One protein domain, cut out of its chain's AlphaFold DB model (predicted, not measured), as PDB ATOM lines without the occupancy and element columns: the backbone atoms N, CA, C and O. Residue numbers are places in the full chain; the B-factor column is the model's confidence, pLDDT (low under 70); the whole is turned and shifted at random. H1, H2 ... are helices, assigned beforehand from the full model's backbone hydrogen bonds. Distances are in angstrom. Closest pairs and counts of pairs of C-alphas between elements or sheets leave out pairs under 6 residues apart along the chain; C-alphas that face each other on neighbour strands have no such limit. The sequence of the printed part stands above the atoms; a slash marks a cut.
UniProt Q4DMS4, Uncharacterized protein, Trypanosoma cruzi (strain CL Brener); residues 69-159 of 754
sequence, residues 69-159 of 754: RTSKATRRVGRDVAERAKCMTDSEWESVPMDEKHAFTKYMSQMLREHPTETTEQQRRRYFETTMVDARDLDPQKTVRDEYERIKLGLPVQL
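What this domain is: This is residues 69 to 159 of the 754 residues of an uncharacterized protein of Trypanosoma cruzi (strain CL Brener) (UniProt Q4DMS4). Three helices make the core, with H1 crossing H3 nearly at a right angle and H4 packing on both H3 and the last residues of H1. The short H2 lies in the chain between H1 and H3, off to one side of this core and near H4 without touching any helix, and beyond the far end of H3 a thin extension with the short H5 and H6 and the last residues gives the domain much of its length. The printed part has 91 residues with six named helices, in the order H1, H2, H3, H4, H5, H6, and no named strand; the class is all helix. It is only just compact, close to loose, with a radius of gyration of the C-alphas of 14.2 A, and it spans 46 by 32 by 20 A.

Where its parts are: H1 takes residues 69 to 85, from C-alpha 69 at (36.902, 39.647, 291.060), and is 24.3 A long. H2, residues 90 to 94, is 6.4 A long. H3, residues 98 to 114, runs 24.1 A from C-alpha 98 at (47.609, 22.687, 292.499). H4, residues 121 to 131, is 15.2 A long. H5, residues 140 to 143, measures 5.4 A, and H6, residues 147 to 152, measures 8.7 A and ends at C-alpha 152, (32.211, 15.992, 263.551).

How they stand to each other: H3 is the hub, touching H1, H4 and, only just, H5. H1 and H3 touch and are about perpendicular at 84 degrees; their closest C-alphas, those of Gly 78 and Phe 104, are 3.9 A apart. H3 touches H4 with residues 101 to 108 alone, at a steep tilt of 60 degrees, opposite ways; the closest C-alphas, those of Thr 105 and Tyr 127, are 6.1 A apart. H1 touches H4 with residues 82 to 85 alone, at a steep tilt of 51 degrees, opposite ways; the closest C-alphas are those of Ala 85 and Gln 123, at 5.8 A. H2 is close to but not clearly touching H1 and H4, with closest C-alphas at 7.5 A for Ala 85 and Trp 93 and at 7.9 A for Trp 93 and Arg 126. H3 touches H5 with residues 112 to 114 alone, with 3 pairs of C-alphas within 8 A, the closest being Arg 113 and Thr 143 at 5.2 A. H6 touches no helix and is apart from H3, for instance. In H1, H2, H3, H4 and H6 every O i to N i+4 pair is within hydrogen-bond range; H5 is too short for such a pair, and its one O i to N i+3 pair is not within range.

The domain as a whole: The C-alphas of Ser 95 and Leu 159, the two farthest apart, are 47.0 A from each other. The printed part has no cut. The links from H1 to H2, H2 to H3 and H5 to H6 are tight, those from H3 to H4 and H4 to H5 are short, and no link is long. The mean pLDDT of the printed part is 79.3, and residue 117 and residues 134 to 159 are under 70.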
ATOM      1  N   ARG A  69      35.503  39.429 291.462       73.71
ATOM      2  CA  ARG A  69      36.902  39.647 291.060       73.71
ATOM      3  C   ARG A  69      37.706  38.348 291.131       73.71
ATOM      4  O   ARG A  69      38.399  38.027 290.168       73.71
ATOM      5  N   THR A  70      37.565  37.575 292.210       78.69
ATOM      6  CA  THR A  70      38.252  36.279 292.353       78.69
ATOM      7  C   THR A  70      37.748  35.245 291.339       78.69
ATOM      8  O   THR A  70      38.557  34.525 290.755       78.69
ATOM      9  N   SER A  71      36.445  35.225 291.033       81.66
ATOM     10  CA  SER A  71      35.857  34.371 289.988       81.66
ATOM     11  C   SER A  71      36.414  34.671 288.586       81.66
ATOM     12  O   SER A  71      36.832  33.758 287.872       81.66
ATOM     13  N   LYS A  72      36.482  35.948 288.181       82.39
ATOM     14  CA  LYS A  72      37.075  36.317 286.882       82.39
ATOM     15  C   LYS A  72      38.576  36.025 286.821       82.39
ATOM     16  O   LYS A  72      39.050  35.611 285.766       82.39
ATOM     17  N   ALA A  73      39.307  36.222 287.921       83.96
ATOM     18  CA  ALA A  73      40.732  35.898 287.995       83.96
ATOM     19  C   ALA A  73      40.973  34.389 287.816       83.96
ATOM     20  O   ALA A  73      41.739  33.995 286.943       83.96
ATOM     21  N   THR A  74      40.240  33.549 288.552       86.20
ATOM     22  CA  THR A  74      40.324  32.079 288.430       86.20
ATOM     23  C   THR A  74      39.922  31.572 287.043       86.20
ATOM     24  O   THR A  74      40.583  30.683 286.517       86.20
ATOM     25  N   ARG A  75      38.911  32.167 286.388       87.35
ATOM     26  CA  ARG A  75      38.552  31.808 285.000       87.35
ATOM     27  C   ARG A  75      39.641  32.184 283.984       87.35
ATOM     28  O   ARG A  75      39.835  31.443 283.026       87.35
ATOM     29  N   ARG A  76      40.349  33.307 284.179       88.67
ATOM     30  CA  ARG A  76      41.490  33.704 283.325       88.67
ATOM     31  C   ARG A  76      42.671  32.753 283.495       88.67
ATOM     32  O   ARG A  76      43.119  32.196 282.504       88.67
ATOM     33  N   VAL A  77      43.068  32.483 284.741       91.90
ATOM     34  CA  VAL A  77      44.141  31.521 285.045       91.90
ATOM     35  C   VAL A  77      43.816  30.145 284.451       91.90
ATOM     36  O   VAL A  77      44.658  29.552 283.787       91.90
ATOM     37  N   GLY A  78      42.575  29.666 284.599       92.16
ATOM     38  CA  GLY A  78      42.151  28.387 284.023       92.16
ATOM     39  C   GLY A  78      42.241  28.327 282.493       92.16
ATOM     40  O   GLY A  78      42.655  27.302 281.955       92.16
ATOM     41  N   ARG A  79      41.916  29.424 281.794       92.36
ATOM     42  CA  ARG A  79      42.062  29.532 280.332       92.36
ATOM     43  C   ARG A  79      43.529  29.518 279.903       92.36
ATOM     44  O   ARG A  79      43.876  28.802 278.969       92.36
ATOM     45  N   ASP A  80      44.380  30.268 280.597       91.38
ATOM     46  CA  ASP A  80      45.804  30.379 280.263       91.38
ATOM     47  C   ASP A  80      46.543  29.050 280.496       91.38
ATOM     48  O   ASP A  80      47.378  28.641 279.689       91.38
ATOM     49  N   VAL A  81      46.206  28.327 281.571       92.73
ATOM     50  CA  VAL A  81      46.718  26.966 281.814       92.73
ATOM     51  C   VAL A  81      46.211  25.996 280.742       92.73
ATOM     52  O   VAL A  81      46.984  25.166 280.273       92.73
ATOM     53  N   ALA A  82      44.953  26.111 280.295       91.32
ATOM     54  CA  ALA A  82      44.407  25.240 279.254       91.32
ATOM     55  C   ALA A  82      45.086  25.432 277.889       91.32
ATOM     56  O   ALA A  82      45.330  24.443 277.199       91.32
ATOM     57  N   GLU A  83      45.424  26.664 277.499       89.47
ATOM     58  CA  GLU A  83      46.190  26.929 276.273       89.47
ATOM     59  C   GLU A  83      47.620  26.376 276.359       89.47
ATOM     60  O   GLU A  83      48.072  25.717 275.425       89.47
ATOM     61  N   ARG A  84      48.304  26.542 277.504       90.16
ATOM     62  CA  ARG A  84      49.633  25.938 277.729       90.16
ATOM     63  C   ARG A  84      49.579  24.407 277.696       90.16
ATOM     64  O   ARG A  84      50.413  23.775 277.053       90.16
ATOM     65  N   ALA A  85      48.551  23.809 278.304       88.95
ATOM     66  CA  ALA A  85      48.380  22.359 278.387       88.95
ATOM     67  C   ALA A  85      48.270  21.655 277.020       88.95
ATOM     68  O   ALA A  85      48.490  20.448 276.958       88.95
ATOM     69  N   LYS A  86      47.976  22.375 275.923       89.59
ATOM     70  CA  LYS A  86      47.963  21.810 274.560       89.59
ATOM     71  C   LYS A  86      49.329  21.274 274.124       89.59
ATOM     72  O   LYS A  86      49.371  20.320 273.357       89.59
ATOM     73  N   CYS A  87      50.415  21.873 274.616       85.57
ATOM     74  CA  CYS A  87      51.782  21.574 274.182       85.57
ATOM     75  C   CYS A  87      52.696  21.080 275.317       85.57
ATOM     76  O   CYS A  87      53.852  20.765 275.058       85.57
ATOM     77  N   MET A  88      52.209  21.025 276.562       86.20
ATOM     78  CA  MET A  88      53.028  20.670 277.727       86.20
ATOM     79  C   MET A  88      53.334  19.173 277.829       86.20
ATOM     80  O   MET A  88      52.434  18.324 277.755       86.20
ATOM     81  N   THR A  89      54.595  18.870 278.114       87.87
ATOM     82  CA  THR A  89      55.087  17.519 278.428       87.87
ATOM     83  C   THR A  89      54.606  17.028 279.805       87.87
ATOM     84  O   THR A  89      54.075  17.802 280.602       87.87
ATOM     85  N   ASP A  90      54.729  15.720 280.077       86.40
ATOM     86  CA  ASP A  90      54.259  15.099 281.335       86.40
ATOM     87  C   ASP A  90      54.968  15.684 282.572       86.40
ATOM     88  O   ASP A  90      54.304  16.047 283.541       86.40
ATOM     89  N   SER A  91      56.283  15.913 282.497       86.08
ATOM     90  CA  SER A  91      57.071  16.541 283.570       86.08
ATOM     91  C   SER A  91      56.679  18.000 283.827       86.08
ATOM     92  O   SER A  91      56.565  18.431 284.976       86.08
ATOM     93  N   GLU A  92      56.424  18.773 282.770       89.78
ATOM     94  CA  GLU A  92      55.967  20.157 282.906       89.78
ATOM     95  C   GLU A  92      54.580  20.217 283.561       89.78
ATOM     96  O   GLU A  92      54.331  21.097 284.384       89.78
ATOM     97  N   TRP A  93      53.681  19.274 283.258       91.74
ATOM     98  CA  TRP A  93      52.351  19.225 283.873       91.74
ATOM     99  C   TRP A  93      52.389  18.876 285.361       91.74
ATOM    100  O   TRP A  93      51.658  19.467 286.163       91.74
ATOM    101  N   GLU A  94      53.258  17.949 285.759       88.72
ATOM    102  CA  GLU A  94      53.457  17.606 287.167       88.72
ATOM    103  C   GLU A  94      53.902  18.823 287.988       88.72
ATOM    104  O   GLU A  94      53.374  19.026 289.083       88.72
ATOM    105  N   SER A  95      54.738  19.694 287.408       88.57
ATOM    106  CA  SER A  95      55.242  20.917 288.052       88.57
ATOM    107  C   SER A  95      54.218  22.054 288.230       88.57
ATOM    108  O   SER A  95      54.488  23.006 288.963       88.57
ATOM    109  N   VAL A  96      53.033  21.982 287.600       88.76
ATOM    110  CA  VAL A  96      52.012  23.042 287.716       88.76
ATOM    111  C   VAL A  96      51.405  23.060 289.128       88.76
ATOM    112  O   VAL A  96      50.925  22.013 289.586       88.76
ATOM    113  N   PRO A  97      51.346  24.230 289.803       92.29
ATOM    114  CA  PRO A  97      50.761  24.367 291.135       92.29
ATOM    115  C   PRO A  97      49.318  23.861 291.205       92.29
ATOM    116  O   PRO A  97      48.533  24.024 290.266       92.29
ATOM    117  N   MET A  98      48.932  23.298 292.351       89.65
ATOM    118  CA  MET A  98      47.609  22.687 292.499       89.65
ATOM    119  C   MET A  98      46.459  23.698 292.333       89.65
ATOM    120  O   MET A  98      45.413  23.357 291.781       89.65
ATOM    121  N   ASP A  99      46.674  24.964 292.698       90.01
ATOM    122  CA  ASP A  99      45.706  26.050 292.489       90.01
ATOM    123  C   ASP A  99      45.444  26.332 290.999       90.01
ATOM    124  O   ASP A  99      44.296  26.528 290.584       90.01
ATOM    125  N   GLU A 100      46.494  26.292 290.169       92.73
ATOM    126  CA  GLU A 100      46.387  26.422 288.712       92.73
ATOM    127  C   GLU A 100      45.697  25.197 288.099       92.73
ATOM    128  O   GLU A 100      44.824  25.358 287.241       92.73
ATOM    129  N   LYS A 101      45.990  23.985 288.594       92.61
ATOM    130  CA  LYS A 101      45.271  22.753 288.215       92.61
ATOM    131  C   LYS A 101      43.784  22.829 288.589       92.61
ATOM    132  O   LYS A 101      42.929  22.432 287.797       92.61
ATOM    133  N   HIS A 102      43.425  23.406 289.736       90.67
ATOM    134  CA  HIS A 102      42.025  23.627 290.119       90.67
ATOM    135  C   HIS A 102      41.319  24.687 289.254       90.67
ATOM    136  O   HIS A 102      40.137  24.540 288.926       90.67
ATOM    137  N   ALA A 103      42.021  25.746 288.849       91.30
ATOM    138  CA  ALA A 103      41.493  26.725 287.900       91.30
ATOM    139  C   ALA A 103      41.294  26.107 286.500       91.30
ATOM    140  O   ALA A 103      40.245  26.310 285.881       91.30
ATOM    141  N   PHE A 104      42.260  25.305 286.039       93.58
ATOM    142  CA  PHE A 104      42.195  24.533 284.797       93.58
ATOM    143  C   PHE A 104      41.030  23.547 284.798       93.58
ATOM    144  O   PHE A 104      40.244  23.551 283.857       93.58
ATOM    145  N   THR A 105      40.853  22.750 285.855       91.74
ATOM    146  CA  THR A 105      39.749  21.777 285.932       91.74
ATOM    147  C   THR A 105      38.388  22.464 285.912       91.74
ATOM    148  O   THR A 105      37.504  22.022 285.181       91.74
ATOM    149  N   LYS A 106      38.209  23.597 286.606       89.85
ATOM    150  CA  LYS A 106      36.972  24.392 286.496       89.85
ATOM    151  C   LYS A 106      36.732  24.886 285.068       89.85
ATOM    152  O   LYS A 106      35.627  24.707 284.558       89.85
ATOM    153  N   TYR A 107      37.750  25.449 284.414       92.18
ATOM    154  CA  TYR A 107      37.645  25.925 283.031       92.18
ATOM    155  C   TYR A 107      37.345  24.787 282.045       92.18
ATOM    156  O   TYR A 107      36.409  24.884 281.254       92.18
ATOM    157  N   MET A 108      38.076  23.675 282.140       91.66
ATOM    158  CA  MET A 108      37.908  22.504 281.280       91.66
ATOM    159  C   MET A 108      36.588  21.781 281.515       91.66
ATOM    160  O   MET A 108      35.976  21.338 280.553       91.66
ATOM    161  N   SER A 109      36.090  21.713 282.754       86.82
ATOM    162  CA  SER A 109      34.765  21.141 283.032       86.82
ATOM    163  C   SER A 109      33.646  21.929 282.341       86.82
ATOM    164  O   SER A 109      32.659  21.342 281.901       86.82
ATOM    165  N   GLN A 110      33.813  23.251 282.208       86.56
ATOM    166  CA  GLN A 110      32.883  24.111 281.488       86.56
ATOM    167  C   GLN A 110      33.065  23.971 279.968       86.56
ATOM    168  O   GLN A 110      32.084  23.728 279.274       86.56
ATOM    169  N   MET A 111      34.307  23.998 279.466       86.24
ATOM    170  CA  MET A 111      34.626  23.777 278.045       86.24
ATOM    171  C   MET A 111      34.161  22.413 277.532       86.24
ATOM    172  O   MET A 111      33.580  22.334 276.461       86.24
ATOM    173  N   LEU A 112      34.361  21.330 278.286       84.24
ATOM    174  CA  LEU A 112      33.926  19.987 277.890       84.24
ATOM    175  C   LEU A 112      32.398  19.841 277.894       84.24
ATOM    176  O   LEU A 112      31.865  19.017 277.153       84.24
ATOM    177  N   ARG A 113      31.691  20.637 278.709       79.95
ATOM    178  CA  ARG A 113      30.222  20.691 278.707       79.95
ATOM    179  C   ARG A 113      29.657  21.539 277.570       79.95
ATOM    180  O   ARG A 113      28.584  21.207 277.080       79.95
ATOM    181  N   GLU A 114      30.323  22.636 277.220       77.45
ATOM    182  CA  GLU A 114      29.840  23.615 276.236       77.45
ATOM    183  C   GLU A 114      30.316  23.301 274.807       77.45
ATOM    184  O   GLU A 114      29.511  23.370 273.884       77.45
ATOM    185  N   HIS A 115      31.589  22.925 274.640       75.36
ATOM    186  CA  HIS A 115      32.287  22.721 273.363       75.36
ATOM    187  C   HIS A 115      33.267  21.534 273.451       75.36
ATOM    188  O   HIS A 115      34.494  21.713 273.417       75.36
ATOM    189  N   PRO A 116      32.777  20.284 273.574       73.18
ATOM    190  CA  PRO A 116      33.654  19.123 273.697       73.18
ATOM    191  C   PRO A 116      34.620  19.010 272.508       73.18
ATOM    192  O   PRO A 116      35.764  18.592 272.696       73.18
ATOM    193  N   THR A 117      34.213  19.417 271.299       68.88
ATOM    194  CA  THR A 117      35.010  19.250 270.071       68.88
ATOM    195  C   THR A 117      36.204  20.199 269.940       68.88
ATOM    196  O   THR A 117      37.119  19.900 269.176       68.88
ATOM    197  N   GLU A 118      36.243  21.295 270.700       77.38
ATOM    198  CA  GLU A 118      37.345  22.269 270.663       77.38
ATOM    199  C   GLU A 118      38.533  21.871 271.550       77.38
ATOM    200  O   GLU A 118      39.623  22.436 271.444       77.38
ATOM    201  N   THR A 119      38.341  20.880 272.424       80.54
ATOM    202  CA  THR A 119      39.385  20.414 273.343       80.54
ATOM    203  C   THR A 119      40.324  19.413 272.669       80.54
ATOM    204  O   THR A 119      39.887  18.441 272.052       80.54
ATOM    205  N   THR A 120      41.634  19.628 272.797       84.73
ATOM    206  CA  THR A 120      42.675  18.728 272.264       84.73
ATOM    207  C   THR A 120      42.765  17.453 273.110       84.73
ATOM    208  O   THR A 120      42.506  17.499 274.314       84.73
ATOM    209  N   GLU A 121      43.185  16.316 272.535       81.92
ATOM    210  CA  GLU A 121      43.356  15.065 273.307       81.92
ATOM    211  C   GLU A 121      44.274  15.249 274.523       81.92
ATOM    212  O   GLU A 121      43.977  14.741 275.601       81.92
ATOM    213  N   GLN A 122      45.330  16.055 274.386       86.47
ATOM    214  CA  GLN A 122      46.255  16.360 275.477       86.47
ATOM    215  C   GLN A 122      45.568  17.109 276.629       86.47
ATOM    216  O   GLN A 122      45.739  16.741 277.788       86.47
ATOM    217  N   GLN A 123      44.699  18.081 276.330       89.61
ATOM    218  CA  GLN A 123      43.907  18.782 277.348       89.61
ATOM    219  C   GLN A 123      42.922  17.839 278.054       89.61
ATOM    220  O   GLN A 123      42.742  17.937 279.267       89.61
ATOM    221  N   ARG A 124      42.302  16.906 277.315       85.79
ATOM    222  CA  ARG A 124      41.411  15.884 277.891       85.79
ATOM    223  C   ARG A 124      42.170  14.915 278.791       85.79
ATOM    224  O   ARG A 124      41.685  14.603 279.872       85.79
ATOM    225  N   ARG A 125      43.374  14.502 278.384       85.82
ATOM    226  CA  ARG A 125      44.270  13.676 279.201       85.82
ATOM    227  C   ARG A 125      44.653  14.396 280.495       85.82
ATOM    228  O   ARG A 125      44.503  13.812 281.557       85.82
ATOM    229  N   ARG A 126      45.036  15.677 280.438       88.69
ATOM    230  CA  ARG A 126      45.343  16.475 281.642       88.69
ATOM    231  C   ARG A 126      44.140  16.664 282.562       88.69
ATOM    232  O   ARG A 126      44.294  16.644 283.782       88.69
ATOM    233  N   TYR A 127      42.946  16.841 281.992       89.49
ATOM    234  CA  TYR A 127      41.699  16.887 282.759       89.49
ATOM    235  C   TYR A 127      41.452  15.556 283.473       89.49
ATOM    236  O   TYR A 127      41.254  15.554 284.681       89.49
ATOM    237  N   PHE A 128      41.581  14.430 282.767       87.03
ATOM    238  CA  PHE A 128      41.475  13.099 283.363       87.03
ATOM    239  C   PHE A 128      42.520  12.863 284.465       87.03
ATOM    240  O   PHE A 128      42.158  12.453 285.560       87.03
ATOM    241  N   GLU A 129      43.788  13.204 284.226       86.63
ATOM    242  CA  GLU A 129      44.875  13.084 285.213       86.63
ATOM    243  C   GLU A 129      44.632  13.929 286.475       86.63
ATOM    244  O   GLU A 129      45.154  13.608 287.538       86.63
ATOM    245  N   THR A 130      43.840  15.005 286.385       86.11
ATOM    246  CA  THR A 130      43.538  15.878 287.532       86.11
ATOM    247  C   THR A 130      42.204  15.591 288.215       86.11
ATOM    248  O   THR A 130      42.105  15.820 289.419       86.11
ATOM    249  N   THR A 131      41.178  15.117 287.503       83.81
ATOM    250  CA  THR A 131      39.844  14.858 288.081       83.81
ATOM    251  C   THR A 131      39.499  13.384 288.228       83.81
ATOM    252  O   THR A 131      38.529  13.081 288.917       83.81
ATOM    253  N   MET A 132      40.235  12.475 287.580       80.61
ATOM    254  CA  MET A 132      39.897  11.049 287.439       80.61
ATOM    255  C   MET A 132      38.513  10.800 286.810       80.61
ATOM    256  O   MET A 132      37.945   9.720 286.945       80.61
ATOM    257  N   VAL A 133      37.956  11.800 286.116       74.00
ATOM    258  CA  VAL A 133      36.671  11.707 285.410       74.00
ATOM    259  C   VAL A 133      36.967  11.584 283.928       74.00
ATOM    260  O   VAL A 133      37.518  12.518 283.337       74.00
ATOM    261  N   ASP A 134      36.616  10.447 283.327       65.34
ATOM    262  CA  ASP A 134      36.812  10.256 281.896       65.34
ATOM    263  C   ASP A 134      35.853  11.177 281.132       65.34
ATOM    264  O   ASP A 134      34.631  11.115 281.268       65.34
ATOM    265  N   ALA A 135      36.413  12.072 280.315       60.78
ATOM    266  CA  ALA A 135      35.629  12.992 279.492       60.78
ATOM    267  C   ALA A 135      34.741  12.245 278.477       60.78
ATOM    268  O   ALA A 135      33.844  12.849 277.888       60.78
ATOM    269  N   ARG A 136      34.985  10.942 278.276       60.05
ATOM    270  CA  ARG A 136      34.175  10.038 277.452       60.05
ATOM    271  C   ARG A 136      32.809   9.703 278.065       60.05
ATOM    272  O   ARG A 136      31.912   9.357 277.303       60.05
ATOM    273  N   ASP A 137      32.620   9.890 279.373       62.69
ATOM    274  CA  ASP A 137      31.337   9.645 280.058       62.69
ATOM    275  C   ASP A 137      30.332  10.802 279.901       62.69
ATOM    276  O   ASP A 137      29.184  10.721 280.347       62.69
ATOM    277  N   LEU A 138      30.736  11.909 279.265       61.35
ATOM    278  CA  LEU A 138      29.827  13.006 278.945       61.35
ATOM    279  C   LEU A 138      28.858  12.565 277.850       61.35
ATOM    280  O   LEU A 138      29.206  12.544 276.672       61.35
ATOM    281  N   ASP A 139      27.633  12.258 278.279       62.12
ATOM    282  CA  ASP A 139      26.507  11.847 277.446       62.12
ATOM    283  C   ASP A 139      26.408  12.749 276.194       62.12
ATOM    284  O   ASP A 139      26.027  13.925 276.306       62.12
ATOM    285  N   PRO A 140      26.787  12.252 275.000       58.84
ATOM    286  CA  PRO A 140      27.020  13.089 273.823       58.84
ATOM    287  C   PRO A 140      25.754  13.812 273.348       58.84
ATOM    288  O   PRO A 140      25.827  14.797 272.619       58.84
ATOM    289  N   GLN A 141      24.575  13.352 273.776       61.79
ATOM    290  CA  GLN A 141      23.305  14.017 273.494       61.79
ATOM    291  C   GLN A 141      23.084  15.298 274.316       61.79
ATOM    292  O   GLN A 141      22.304  16.146 273.891       61.79
ATOM    293  N   LYS A 142      23.743  15.456 275.475       66.04
ATOM    294  CA  LYS A 142      23.590  16.632 276.353       66.04
ATOM    295  C   LYS A 142      24.638  17.719 276.109       66.04
ATOM    296  O   LYS A 142      24.363  18.880 276.400       66.04
ATOM    297  N   THR A 143      25.822  17.354 275.620       62.62
ATOM    298  CA  THR A 143      26.965  18.270 275.437       62.62
ATOM    299  C   THR A 143      27.042  18.888 274.048       62.62
ATOM    300  O   THR A 143      27.514  20.010 273.908       62.62
ATOM    301  N   VAL A 144      26.545  18.202 273.019       63.30
ATOM    302  CA  VAL A 144      26.647  18.662 271.631       63.30
ATOM    303  C   VAL A 144      25.444  19.532 271.281       63.30
ATOM    304  O   VAL A 144      24.349  19.021 271.032       63.30
ATOM    305  N   ARG A 145      25.630  20.856 271.287       63.57
ATOM    306  CA  ARG A 145      24.559  21.818 270.963       63.57
ATOM    307  C   ARG A 145      24.396  22.051 269.467       63.57
ATOM    308  O   ARG A 145      23.293  22.392 269.042       63.57
ATOM    309  N   ASP A 146      25.468  21.870 268.701       66.81
ATOM    310  CA  ASP A 146      25.521  22.285 267.303       66.81
ATOM    311  C   ASP A 146      25.470  21.101 266.323       66.81
ATOM    312  O   ASP A 146      26.039  20.030 266.563       66.81
ATOM    313  N   GLU A 147      24.791  21.276 265.187       66.73
ATOM    314  CA  GLU A 147      24.645  20.219 264.173       66.73
ATOM    315  C   GLU A 147      25.991  19.895 263.510       66.73
ATOM    316  O   GLU A 147      26.291  18.732 263.227       66.73
ATOM    317  N   TYR A 148      26.849  20.907 263.358       64.63
ATOM    318  CA  TYR A 148      28.220  20.746 262.879       64.63
ATOM    319  C   TYR A 148      29.072  19.888 263.827       64.63
ATOM    320  O   TYR A 148      29.816  19.010 263.380       64.63
ATOM    321  N   GLU A 149      28.929  20.076 265.142       62.89
ATOM    322  CA  GLU A 149      29.614  19.250 266.137       62.89
ATOM    323  C   GLU A 149      29.080  17.812 266.148       62.89
ATOM    324  O   GLU A 149      29.869  16.870 266.261       62.89
ATOM    325  N   ARG A 150      27.766  17.615 265.940       65.92
ATOM    326  CA  ARG A 150      27.185  16.273 265.750       65.92
ATOM    327  C   ARG A 150      27.790  15.569 264.542       65.92
ATOM    328  O   ARG A 150      28.152  14.401 264.659       65.92
ATOM    329  N   ILE A 151      27.956  16.272 263.419       63.47
ATOM    330  CA  ILE A 151      28.586  15.722 262.210       63.47
ATOM    331  C   ILE A 151      30.060  15.384 262.472       63.47
ATOM    332  O   ILE A 151      30.495  14.287 262.119       63.47
ATOM    333  N   LYS A 152      30.818  16.264 263.144       63.14
ATOM    334  CA  LYS A 152      32.211  15.992 263.551       63.14
ATOM    335  C   LYS A 152      32.337  14.760 264.457       63.14
ATOM    336  O   LYS A 152      33.313  14.027 264.333       63.14
ATOM    337  N   LEU A 153      31.367  14.533 265.347       58.21
ATOM    338  CA  LEU A 153      31.338  13.402 266.285       58.21
ATOM    339  C   LEU A 153      30.681  12.132 265.714       58.21
ATOM    340  O   LEU A 153      30.652  11.108 266.393       58.21
ATOM    341  N   GLY A 154      30.146  12.173 264.491       56.75
ATOM    342  CA  GLY A 154      29.418  11.048 263.895       56.75
ATOM    343  C   GLY A 154      28.076  10.735 264.572       56.75
ATOM    344  O   GLY A 154      27.565   9.625 264.434       56.75
ATOM    345  N   LEU A 155      27.500  11.692 265.307       62.96
ATOM    346  CA  LEU A 155      26.205  11.552 265.972       62.96
ATOM    347  C   LEU A 155      25.044  11.801 264.989       62.96
ATOM    348  O   LEU A 155      25.178  12.620 264.076       62.96
ATOM    349  N   PRO A 156      23.876  11.157 265.181       56.26
ATOM    350  CA  PRO A 156      22.706  11.379 264.336       56.26
ATOM    351  C   PRO A 156      22.244  12.841 264.391       56.26
ATOM    352  O   PRO A 156      21.956  13.372 265.466       56.26
ATOM    353  N   VAL A 157      22.142  13.489 263.231       58.06
ATOM    354  CA  VAL A 157      21.591  14.844 263.098       58.06
ATOM    355  C   VAL A 157      20.065  14.758 263.184       58.06
ATOM    356  O   VAL A 157      19.429  14.082 262.377       58.06
ATOM    357  N   GLN A 158      19.461  15.426 264.168       56.39
ATOM    358  CA  GLN A 158      18.012  15.639 264.189       56.39
ATOM    359  C   GLN A 158      17.701  16.844 263.303       56.39
ATOM    360  O   GLN A 158      17.852  17.979 263.737       56.39
ATOM    361  N   LEU A 159      17.283  16.592 262.063       51.78
ATOM    362  CA  LEU A 159      16.787  17.629 261.159       51.78
ATOM    363  C   LEU A 159      15.585  18.330 261.810       51.78
ATOM    364  O   LEU A 159      14.524  17.722 261.961       51.78
TER     365      LEU A 159